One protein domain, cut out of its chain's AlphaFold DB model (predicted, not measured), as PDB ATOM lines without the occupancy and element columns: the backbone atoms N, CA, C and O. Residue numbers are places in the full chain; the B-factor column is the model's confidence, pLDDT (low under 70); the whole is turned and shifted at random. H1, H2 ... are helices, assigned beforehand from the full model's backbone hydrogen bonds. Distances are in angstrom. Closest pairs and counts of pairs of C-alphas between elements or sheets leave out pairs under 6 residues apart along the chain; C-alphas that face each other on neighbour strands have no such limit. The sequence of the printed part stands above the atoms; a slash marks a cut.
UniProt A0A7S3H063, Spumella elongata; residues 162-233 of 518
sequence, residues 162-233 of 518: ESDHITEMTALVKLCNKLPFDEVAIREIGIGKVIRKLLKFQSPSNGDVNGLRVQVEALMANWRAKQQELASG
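This is residues 162 to 233 of the 518 residues of a protein of Spumella elongata (UniProt A0A7S3H063). The long helix H4 is the spine of a small rod, with H1 and the short H3 set along it in a triangle and H2 turned crosswise to H3. The 72 printed residues hold four named helices, H1 to H4 in chain order, and no named strand: all helix. The whole is only just compact, close to loose, with a radius of gyration of the C-alphas of 13.1 A and spans of 46 by 21 by 19 A.

H4, residues 210 to 232, is 33.0 A long and ends at C-alpha 232 (5.801, 17.455, -46.116). H1, residues 166 to 178, 18.7 A, begins at C-alpha 166 (29.583, -5.967, -33.298). H3 is residues 191 to 198, 11.3 A; H2 is residues 183 to 189, 10.0 A.

H1 and H4 touch, C-alphas of Thr 170 and Leu 212 closest at 5.3 A, the same way at a shallow tilt of 21 degrees. H3 and H4 form a helical hairpin; H4 touches H3 with residues 212 to 220 alone, closest C-alphas Ile 195 and Val 216, 6.7 A. H2 and H3 are close but not clearly touching, C-alphas of Ile 186 and Gly 192 closest at 6.4 A, about perpendicular at 74 degrees. In H1, H2, H3 and H4 every O i to N i+4 pair is within hydrogen-bond range.

The C-alphas farthest apart, Ser 205 and Gly 233, are 45.9 A apart. The printed part has no cut; H3 to H4 is a long link of 11 residues. No printed residue is under pLDDT 70.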
ATOM      1  N   GLU A 162      28.231  -2.703 -24.693       95.06
ATOM      2  CA  GLU A 162      28.945  -3.013 -23.445       95.06
ATOM      3  C   GLU A 162      29.759  -4.321 -23.531       95.06
ATOM      4  O   GLU A 162      30.762  -4.448 -22.833       95.06
ATOM      5  N   SER A 163      29.357  -5.264 -24.396       93.50
ATOM      6  CA  SER A 163      30.028  -6.565 -24.600       93.50
ATOM      7  C   SER A 163      30.926  -6.619 -25.851       93.50
ATOM      8  O   SER A 163      31.443  -7.679 -26.168       93.50
ATOM      9  N   ASP A 164      31.077  -5.519 -26.604       94.00
ATOM     10  CA  ASP A 164      31.778  -5.461 -27.908       94.00
ATOM     11  C   ASP A 164      31.237  -6.433 -28.994       94.00
ATOM     12  O   ASP A 164      31.929  -6.822 -29.933       94.00
ATOM     13  N   HIS A 165      29.957  -6.812 -28.918       93.00
ATOM     14  CA  HIS A 165      29.321  -7.741 -29.863       93.00
ATOM     15  C   HIS A 165      28.865  -7.024 -31.150       93.00
ATOM     16  O   HIS A 165      27.677  -6.748 -31.360       93.00
ATOM     17  N   ILE A 166      29.815  -6.718 -32.043       92.62
ATOM     18  CA  ILE A 166      29.583  -5.967 -33.298       92.62
ATOM     19  C   ILE A 166      28.536  -6.633 -34.208       92.62
ATOM     20  O   ILE A 166      27.699  -5.945 -34.805       92.62
ATOM     21  N   THR A 167      28.540  -7.963 -34.302       91.50
ATOM     22  CA  THR A 167      27.556  -8.741 -35.078       91.50
ATOM     23  C   THR A 167      26.138  -8.552 -34.541       91.50
ATOM     24  O   THR A 167      25.220  -8.284 -35.319       91.50
ATOM     25  N   GLU A 168      25.953  -8.589 -33.219       94.19
ATOM     26  CA  GLU A 168      24.658  -8.354 -32.572       94.19
ATOM     27  C   GLU A 168      24.199  -6.893 -32.731       94.19
ATOM     28  O   GLU A 168      23.049  -6.640 -33.101       94.19
ATOM     29  N   MET A 169      25.101  -5.918 -32.556       96.69
ATOM     30  CA  MET A 169      24.803  -4.506 -32.839       96.69
ATOM     31  C   MET A 169      24.326  -4.313 -34.286       96.69
ATOM     32  O   MET A 169      23.320  -3.641 -34.534       96.69
ATOM     33  N   THR A 170      24.997  -4.958 -35.241       95.44
ATOM     34  CA  THR A 170      24.642  -4.914 -36.667       95.44
ATOM     35  C   THR A 170      23.282  -5.569 -36.928       95.44
ATOM     36  O   THR A 170      22.474  -5.026 -37.684       95.44
ATOM     37  N   ALA A 171      22.981  -6.686 -36.258       95.44
ATOM     38  CA  ALA A 171      21.683  -7.363 -36.309       95.44
ATOM     39  C   ALA A 171      20.531  -6.445 -35.868       95.44
ATOM     40  O   ALA A 171      19.512  -6.331 -36.552       95.44
ATOM     41  N   LEU A 172      20.718  -5.754 -34.742       97.94
ATOM     42  CA  LEU A 172      19.739  -4.846 -34.143       97.94
ATOM     43  C   LEU A 172      19.512  -3.590 -35.001       97.94
ATOM     44  O   LEU A 172      18.377  -3.121 -35.121       97.94
ATOM     45  N   VAL A 173      20.561  -3.071 -35.646       97.62
ATOM     46  CA  VAL A 173      20.461  -1.967 -36.620       97.62
ATOM     47  C   VAL A 173      19.738  -2.423 -37.897       97.62
ATOM     48  O   VAL A 173      18.796  -1.749 -38.323       97.62
ATOM     49  N   LYS A 174      20.083  -3.595 -38.459       95.81
ATOM     50  CA  LYS A 174      19.354  -4.204 -39.594       95.81
ATOM     51  C   LYS A 174      17.866  -4.424 -39.246       95.81
ATOM     52  O   LYS A 174      17.003  -4.131 -40.073       95.81
ATOM     53  N   LEU A 175      17.543  -4.856 -38.020       97.06
ATOM     54  CA  LEU A 175      16.162  -4.989 -37.530       97.06
ATOM     55  C   LEU A 175      15.430  -3.636 -37.479       97.06
ATOM     56  O   LEU A 175      14.321  -3.528 -37.997       97.06
ATOM     57  N   CYS A 176      16.056  -2.588 -36.933       97.62
ATOM     58  CA  CYS A 176      15.479  -1.236 -36.900       97.62
ATOM     59  C   CYS A 176      15.146  -0.677 -38.296       97.62
ATOM     60  O   CYS A 176      14.262   0.171 -38.412       97.62
ATOM     61  N   ASN A 177      15.837  -1.136 -39.345       95.44
ATOM     62  CA  ASN A 177      15.566  -0.743 -40.730       95.44
ATOM     63  C   ASN A 177      14.334  -1.450 -41.330       95.44
ATOM     64  O   ASN A 177      13.688  -0.900 -42.220       95.44
ATOM     65  N   LYS A 178      14.014  -2.658 -40.840       95.00
ATOM     66  CA  LYS A 178      12.865  -3.473 -41.272       95.00
ATOM     67  C   LYS A 178      11.569  -3.187 -40.508       95.00
ATOM     68  O   LYS A 178      10.503  -3.568 -40.978       95.00
ATOM     69  N   LEU A 179      11.649  -2.579 -39.326       96.75
ATOM     70  CA  LEU A 179      10.467  -2.226 -38.541       96.75
ATOM     71  C   LEU A 179       9.739  -1.007 -39.144       96.75
ATOM     72  O   LEU A 179      10.383  -0.121 -39.719       96.75
ATOM     73  N   PRO A 180       8.402  -0.921 -39.001       95.44
ATOM     74  CA  PRO A 180       7.649   0.258 -39.404       95.44
ATOM     75  C   PRO A 180       8.131   1.480 -38.620       95.44
ATOM     76  O   PRO A 180       8.413   1.409 -37.422       95.44
ATOM     77  N   PHE A 181       8.246   2.605 -39.324       95.19
ATOM     78  CA  PHE A 181       8.762   3.841 -38.756       95.19
ATOM     79  C   PHE A 181       7.681   4.537 -37.927       95.19
ATOM     80  O   PHE A 181       6.644   4.920 -38.458       95.19
ATOM     81  N   ASP A 182       7.961   4.720 -36.641       94.44
ATOM     82  CA  ASP A 182       7.114   5.445 -35.699       94.44
ATOM     83  C   ASP A 182       7.945   6.569 -35.075       94.44
ATOM     84  O   ASP A 182       8.848   6.336 -34.263       94.44
ATOM     85  N   GLU A 183       7.666   7.805 -35.489       94.12
ATOM     86  CA  GLU A 183       8.416   8.966 -35.021       94.12
ATOM     87  C   GLU A 183       8.231   9.211 -33.517       94.12
ATOM     88  O   GLU A 183       9.186   9.598 -32.836       94.12
ATOM     89  N   VAL A 184       7.026   8.965 -32.992       93.75
ATOM     90  CA  VAL A 184       6.687   9.186 -31.581       93.75
ATOM     91  C   VAL A 184       7.451   8.180 -30.730       93.75
ATOM     92  O   VAL A 184       8.238   8.584 -29.869       93.75
ATOM     93  N   ALA A 185       7.346   6.886 -31.047       93.94
ATOM     94  CA  ALA A 185       8.065   5.837 -30.329       93.94
ATOM     95  C   ALA A 185       9.591   6.032 -30.398       93.94
ATOM     96  O   ALA A 185      10.275   5.936 -29.375       93.94
ATOM     97  N   ILE A 186      10.152   6.370 -31.569       95.38
ATOM     98  CA  ILE A 186      11.598   6.620 -31.721       95.38
ATOM     99  C   ILE A 186      12.055   7.817 -30.871       95.38
ATOM    100  O   ILE A 186      13.136   7.762 -30.262       95.38
ATOM    101  N   ARG A 187      11.246   8.883 -30.809       94.81
ATOM    102  CA  ARG A 187      11.521  10.114 -30.052       94.81
ATOM    103  C   ARG A 187      11.435   9.887 -28.543       94.81
ATOM    104  O   ARG A 187      12.387  10.236 -27.840       94.81
ATOM    105  N   GLU A 188      10.357   9.273 -28.060       95.56
ATOM    106  CA  GLU A 188      10.119   8.988 -26.636       95.56
ATOM    107  C   GLU A 188      11.122   7.983 -26.067       95.56
ATOM    108  O   GLU A 188      11.746   8.217 -25.029       95.56
ATOM    109  N   ILE A 189      11.342   6.871 -26.776       96.75
ATOM    110  CA  ILE A 189      12.317   5.853 -26.372       96.75
ATOM    111  C   ILE A 189      13.742   6.408 -26.522       96.75
ATOM    112  O   ILE A 189      14.661   5.974 -25.821       96.75
ATOM    113  N   GLY A 190      13.957   7.379 -27.414       96.31
ATOM    114  CA  GLY A 190      15.257   7.997 -27.664       96.31
ATOM    115  C   GLY A 190      16.276   7.035 -28.282       96.31
ATOM    116  O   GLY A 190      17.482   7.243 -28.131       96.31
ATOM    117  N   ILE A 191      15.812   5.973 -28.951       97.12
ATOM    118  CA  ILE A 191      16.668   4.944 -29.565       97.12
ATOM    119  C   ILE A 191      17.587   5.537 -30.644       97.12
ATOM    120  O   ILE A 191      18.768   5.203 -30.687       97.12
ATOM    121  N   GLY A 192      17.114   6.523 -31.416       96.56
ATOM    122  CA  GLY A 192      17.928   7.210 -32.427       96.56
ATOM    123  C   GLY A 192      19.156   7.946 -31.871       96.56
ATOM    124  O   GLY A 192      20.120   8.166 -32.603       96.56
ATOM    125  N   LYS A 193      19.178   8.293 -30.573       96.31
ATOM    126  CA  LYS A 193      20.383   8.833 -29.912       96.31
ATOM    127  C   LYS A 193      21.412   7.742 -29.607       96.31
ATOM    128  O   LYS A 193      22.598   8.036 -29.653       96.31
ATOM    129  N   VAL A 194      20.968   6.520 -29.298       97.00
ATOM    130  CA  VAL A 194      21.845   5.355 -29.074       97.00
ATOM    131  C   VAL A 194      22.436   4.908 -30.407       97.00
ATOM    132  O   VAL A 194      23.648   4.915 -30.559       97.00
ATOM    133  N   ILE A 195      21.594   4.685 -31.417       97.12
ATOM    134  CA  ILE A 195      22.025   4.303 -32.771       97.12
ATOM    135  C   ILE A 195      23.041   5.309 -33.341       97.12
ATOM    136  O   ILE A 195      24.093   4.913 -33.827       97.12
ATOM    137  N   ARG A 196      22.812   6.623 -33.190       96.56
ATOM    138  CA  ARG A 196      23.777   7.645 -33.639       96.56
ATOM    139  C   ARG A 196      25.124   7.600 -32.898       96.56
ATOM    140  O   ARG A 196      26.123   8.023 -33.475       96.56
ATOM    141  N   LYS A 197      25.183   7.124 -31.647       96.50
ATOM    142  CA  LYS A 197      26.459   6.969 -30.922       96.50
ATOM    143  C   LYS A 197      27.333   5.869 -31.520       96.50
ATOM    144  O   LYS A 197      28.548   6.032 -31.498       96.50
ATOM    145  N   LEU A 198      26.743   4.843 -32.138       95.00
ATOM    146  CA  LEU A 198      27.482   3.754 -32.787       95.00
ATOM    147  C   LEU A 198      28.392   4.247 -33.933       95.00
ATOM    148  O   LEU A 198      29.442   3.666 -34.174       95.00
ATOM    149  N   LEU A 199      28.095   5.397 -34.556       94.06
ATOM    150  CA  LEU A 199      29.005   6.066 -35.511       94.06
ATOM    151  C   LEU A 199      30.331   6.541 -34.885       94.06
ATOM    152  O   LEU A 199      31.271   6.895 -35.597       94.06
ATOM    153  N   LYS A 200      30.411   6.596 -33.555       94.38
ATOM    154  CA  LYS A 200      31.621   6.923 -32.792       94.38
ATOM    155  C   LYS A 200      32.169   5.724 -32.019       94.38
ATOM    156  O   LYS A 200      33.207   5.871 -31.386       94.38
ATOM    157  N   PHE A 201      31.505   4.570 -32.085       92.25
ATOM    158  CA  PHE A 201      31.958   3.354 -31.424       92.25
ATOM    159  C   PHE A 201      33.293   2.886 -32.014       92.25
ATOM    160  O   PHE A 201      33.485   2.875 -33.236       92.25
ATOM    161  N   GLN A 202      34.215   2.526 -31.132       90.62
ATOM    162  CA  GLN A 202      35.482   1.885 -31.448       90.62
ATOM    163  C   GLN A 202      35.497   0.592 -30.642       90.62
ATOM    164  O   GLN A 202      35.307   0.644 -29.431       90.62
ATOM    165  N   SER A 203      35.670  -0.540 -31.322       89.19
ATOM    166  CA  SER A 203      35.756  -1.855 -30.689       89.19
ATOM    167  C   SER A 203      37.064  -1.955 -29.899       89.19
ATOM    168  O   SER A 203      38.127  -1.807 -30.510       89.19
ATOM    169  N   PRO A 204      37.030  -2.209 -28.575       86.62
ATOM    170  CA  PRO A 204      38.233  -2.525 -27.807       86.62
ATOM    171  C   PRO A 204      39.004  -3.729 -28.365       86.62
ATOM    172  O   PRO A 204      40.228  -3.769 -28.251       86.62
ATOM    173  N   SER A 205      38.311  -4.676 -29.005       83.00
ATOM    174  CA  SER A 205      38.898  -5.894 -29.577       83.00
ATOM    175  C   SER A 205      39.425  -5.727 -31.013       83.00
ATOM    176  O   SER A 205      39.754  -6.719 -31.660       83.00
ATOM    177  N   ASN A 206      39.500  -4.495 -31.541       78.81
ATOM    178  CA  ASN A 206      39.858  -4.188 -32.937       78.81
ATOM    179  C   ASN A 206      38.966  -4.872 -34.001       78.81
ATOM    180  O   ASN A 206      39.403  -5.080 -35.134       78.81
ATOM    181  N   GLY A 207      37.715  -5.211 -33.672       80.00
ATOM    182  CA  GLY A 207      36.779  -5.798 -34.635       80.00
ATOM    183  C   GLY A 207      36.364  -4.818 -35.744       80.00
ATOM    184  O   GLY A 207      36.385  -3.597 -35.557       80.00
ATOM    185  N   ASP A 208      35.957  -5.339 -36.909       85.19
ATOM    186  CA  ASP A 208      35.560  -4.502 -38.050       85.19
ATOM    187  C   ASP A 208      34.243  -3.749 -37.793       85.19
ATOM    188  O   ASP A 208      33.133  -4.239 -38.009       85.19
ATOM    189  N   VAL A 209      34.377  -2.499 -37.356       92.69
ATOM    190  CA  VAL A 209      33.260  -1.575 -37.138       92.69
ATOM    191  C   VAL A 209      32.734  -0.933 -38.428       92.69
ATOM    192  O   VAL A 209      31.726  -0.222 -38.369       92.69
ATOM    193  N   ASN A 210      33.371  -1.128 -39.591       92.12
ATOM    194  CA  ASN A 210      32.965  -0.445 -40.827       92.12
ATOM    195  C   ASN A 210      31.598  -0.933 -41.320       92.12
ATOM    196  O   ASN A 210      30.733  -0.108 -41.626       92.12
ATOM    197  N   GLY A 211      31.355  -2.249 -41.293       91.69
ATOM    198  CA  GLY A 211      30.042  -2.821 -41.606       91.69
ATOM    199  C   GLY A 211      28.922  -2.254 -40.722       91.69
ATOM    200  O   GLY A 211      27.874  -1.849 -41.230       91.69
ATOM    201  N   LEU A 212      29.165  -2.125 -39.411       94.25
ATOM    202  CA  LEU A 212      28.219  -1.505 -38.475       94.25
ATOM    203  C   LEU A 212      27.964  -0.028 -38.819       94.25
ATOM    204  O   LEU A 212      26.811   0.404 -38.858       94.25
ATOM    205  N   ARG A 213      29.021   0.746 -39.100       95.62
ATOM    206  CA  ARG A 213      28.926   2.175 -39.451       95.62
ATOM    207  C   ARG A 213      28.060   2.395 -40.690       95.62
ATOM    208  O   ARG A 213      27.118   3.180 -40.616       95.62
ATOM    209  N   VAL A 214      28.297   1.643 -41.767       95.94
ATOM    210  CA  VAL A 214      27.504   1.716 -43.010       95.94
ATOM    211  C   VAL A 214      26.019   1.433 -42.746       95.94
ATOM    212  O   VAL A 214      25.155   2.183 -43.203       95.94
ATOM    213  N   GLN A 215      25.701   0.403 -41.954       95.31
ATOM    214  CA  GLN A 215      24.310   0.072 -41.608       95.31
ATOM    215  C   GLN A 215      23.643   1.172 -40.762       95.31
ATOM    216  O   GLN A 215      22.470   1.495 -40.968       95.31
ATOM    217  N   VAL A 216      24.384   1.794 -39.837       97.31
ATOM    218  CA  VAL A 216      23.886   2.913 -39.022       97.31
ATOM    219  C   VAL A 216      23.654   4.164 -39.873       97.31
ATOM    220  O   VAL A 216      22.641   4.844 -39.689       97.31
ATOM    221  N   GLU A 217      24.542   4.479 -40.818       97.00
ATOM    222  CA  GLU A 217      24.366   5.612 -41.735       97.00
ATOM    223  C   GLU A 217      23.150   5.419 -42.645       97.00
ATOM    224  O   GLU A 217      22.310   6.323 -42.723       97.00
ATOM    225  N   ALA A 218      22.997   4.230 -43.238       96.38
ATOM    226  CA  ALA A 218      21.845   3.869 -44.062       96.38
ATOM    227  C   ALA A 218      20.521   3.979 -43.282       96.38
ATOM    228  O   ALA A 218      19.576   4.624 -43.747       96.38
ATOM    229  N   LEU A 219      20.466   3.440 -42.059       97.25
ATOM    230  CA  LEU A 219      19.293   3.543 -41.187       97.25
ATOM    231  C   LEU A 219      18.963   5.002 -40.838       97.25
ATOM    232  O   LEU A 219      17.812   5.433 -40.931       97.25
ATOM    233  N   MET A 220      19.973   5.787 -40.457       96.56
ATOM    234  CA  MET A 220      19.788   7.195 -40.115       96.56
ATOM    235  C   MET A 220      19.403   8.043 -41.339       96.56
ATOM    236  O   MET A 220      18.748   9.073 -41.173       96.56
ATOM    237  N   ALA A 221      19.808   7.671 -42.556       96.44
ATOM    238  CA  ALA A 221      19.348   8.306 -43.792       96.44
ATOM    239  C   ALA A 221      17.870   7.975 -44.067       96.44
ATOM    240  O   ALA A 221      17.068   8.896 -44.220       96.44
ATOM    241  N   ASN A 222      17.494   6.693 -44.002       96.25
ATOM    242  CA  ASN A 222      16.114   6.214 -44.155       96.25
ATOM    243  C   ASN A 222      15.155   6.916 -43.173       96.25
ATOM    244  O   ASN A 222      14.148   7.496 -43.574       96.25
ATOM    245  N   TRP A 223      15.510   6.970 -41.884       96.50
ATOM    246  CA  TRP A 223      14.695   7.649 -40.869       96.50
ATOM    247  C   TRP A 223      14.543   9.157 -41.113       96.50
ATOM    248  O   TRP A 223      13.476   9.699 -40.839       96.50
ATOM    249  N   ARG A 224      15.557   9.847 -41.659       95.00
ATOM    250  CA  ARG A 224      15.417  11.265 -42.046       95.00
ATOM    251  C   ARG A 224      14.492  11.439 -43.250       95.00
ATOM    252  O   ARG A 224      13.688  12.364 -43.238       95.00
ATOM    253  N   ALA A 225      14.581  10.562 -44.251       95.44
ATOM    254  CA  ALA A 225      13.697  10.597 -45.417       95.44
ATOM    255  C   ALA A 225      12.227  10.407 -44.999       95.44
ATOM    256  O   ALA A 225      11.385  11.233 -45.340       95.44
ATOM    257  N   LYS A 226      11.939   9.411 -44.150       94.25
ATOM    258  CA  LYS A 226      10.588   9.176 -43.608       94.25
ATOM    259  C   LYS A 226      10.069  10.337 -42.746       94.25
ATOM    260  O   LYS A 226       8.888  10.659 -42.807       94.25
ATOM    261  N   GLN A 227      10.935  11.015 -41.986       93.31
ATOM    262  CA  GLN A 227      10.556  12.250 -41.277       93.31
ATOM    263  C   GLN A 227      10.207  13.397 -42.234       93.31
ATOM    264  O   GLN A 227       9.275  14.147 -41.964       93.31
ATOM    265  N   GLN A 228      10.937  13.543 -43.342       93.00
ATOM    266  CA  GLN A 228      10.653  14.569 -44.351       93.00
ATOM    267  C   GLN A 228       9.353  14.280 -45.107       93.00
ATOM    268  O   GLN A 228       8.572  15.204 -45.313       93.00
ATOM    269  N   GLU A 229       9.087  13.019 -45.451       92.25
ATOM    270  CA  GLU A 229       7.825  12.580 -46.058       92.25
ATOM    271  C   GLU A 229       6.632  12.957 -45.163       92.25
ATOM    272  O   GLU A 229       5.772  13.734 -45.583       92.25
ATOM    273  N   LEU A 230       6.653  12.543 -43.889       89.75
ATOM    274  CA  LEU A 230       5.619  12.886 -42.903       89.75
ATOM    275  C   LEU A 230       5.456  14.405 -42.706       89.75
ATOM    276  O   LEU A 230       4.331  14.900 -42.661       89.75
ATOM    277  N   ALA A 231       6.559  15.154 -42.615       89.00
ATOM    278  CA  ALA A 231       6.526  16.605 -42.422       89.00
ATOM    279  C   ALA A 231       6.046  17.379 -43.663       89.00
ATOM    280  O   ALA A 231       5.526  18.485 -43.528       89.00
ATOM    281  N   SER A 232       6.222  16.821 -44.863       87.06
ATOM    282  CA  SER A 232       5.801  17.455 -46.116       87.06
ATOM    283  C   SER A 232       4.287  17.406 -46.341       87.06
ATOM    284  O   SER A 232       3.777  18.147 -47.180       87.06
ATOM    285  N   GLY A 233       3.571  16.515 -45.643       73.12
ATOM    286  CA  GLY A 233       2.151  16.240 -45.891       73.12
ATOM    287  C   GLY A 233       1.863  15.634 -47.271       73.12
ATOM    288  O   GLY A 233       0.704  15.363 -47.590       73.12
TER     289      GLY A 233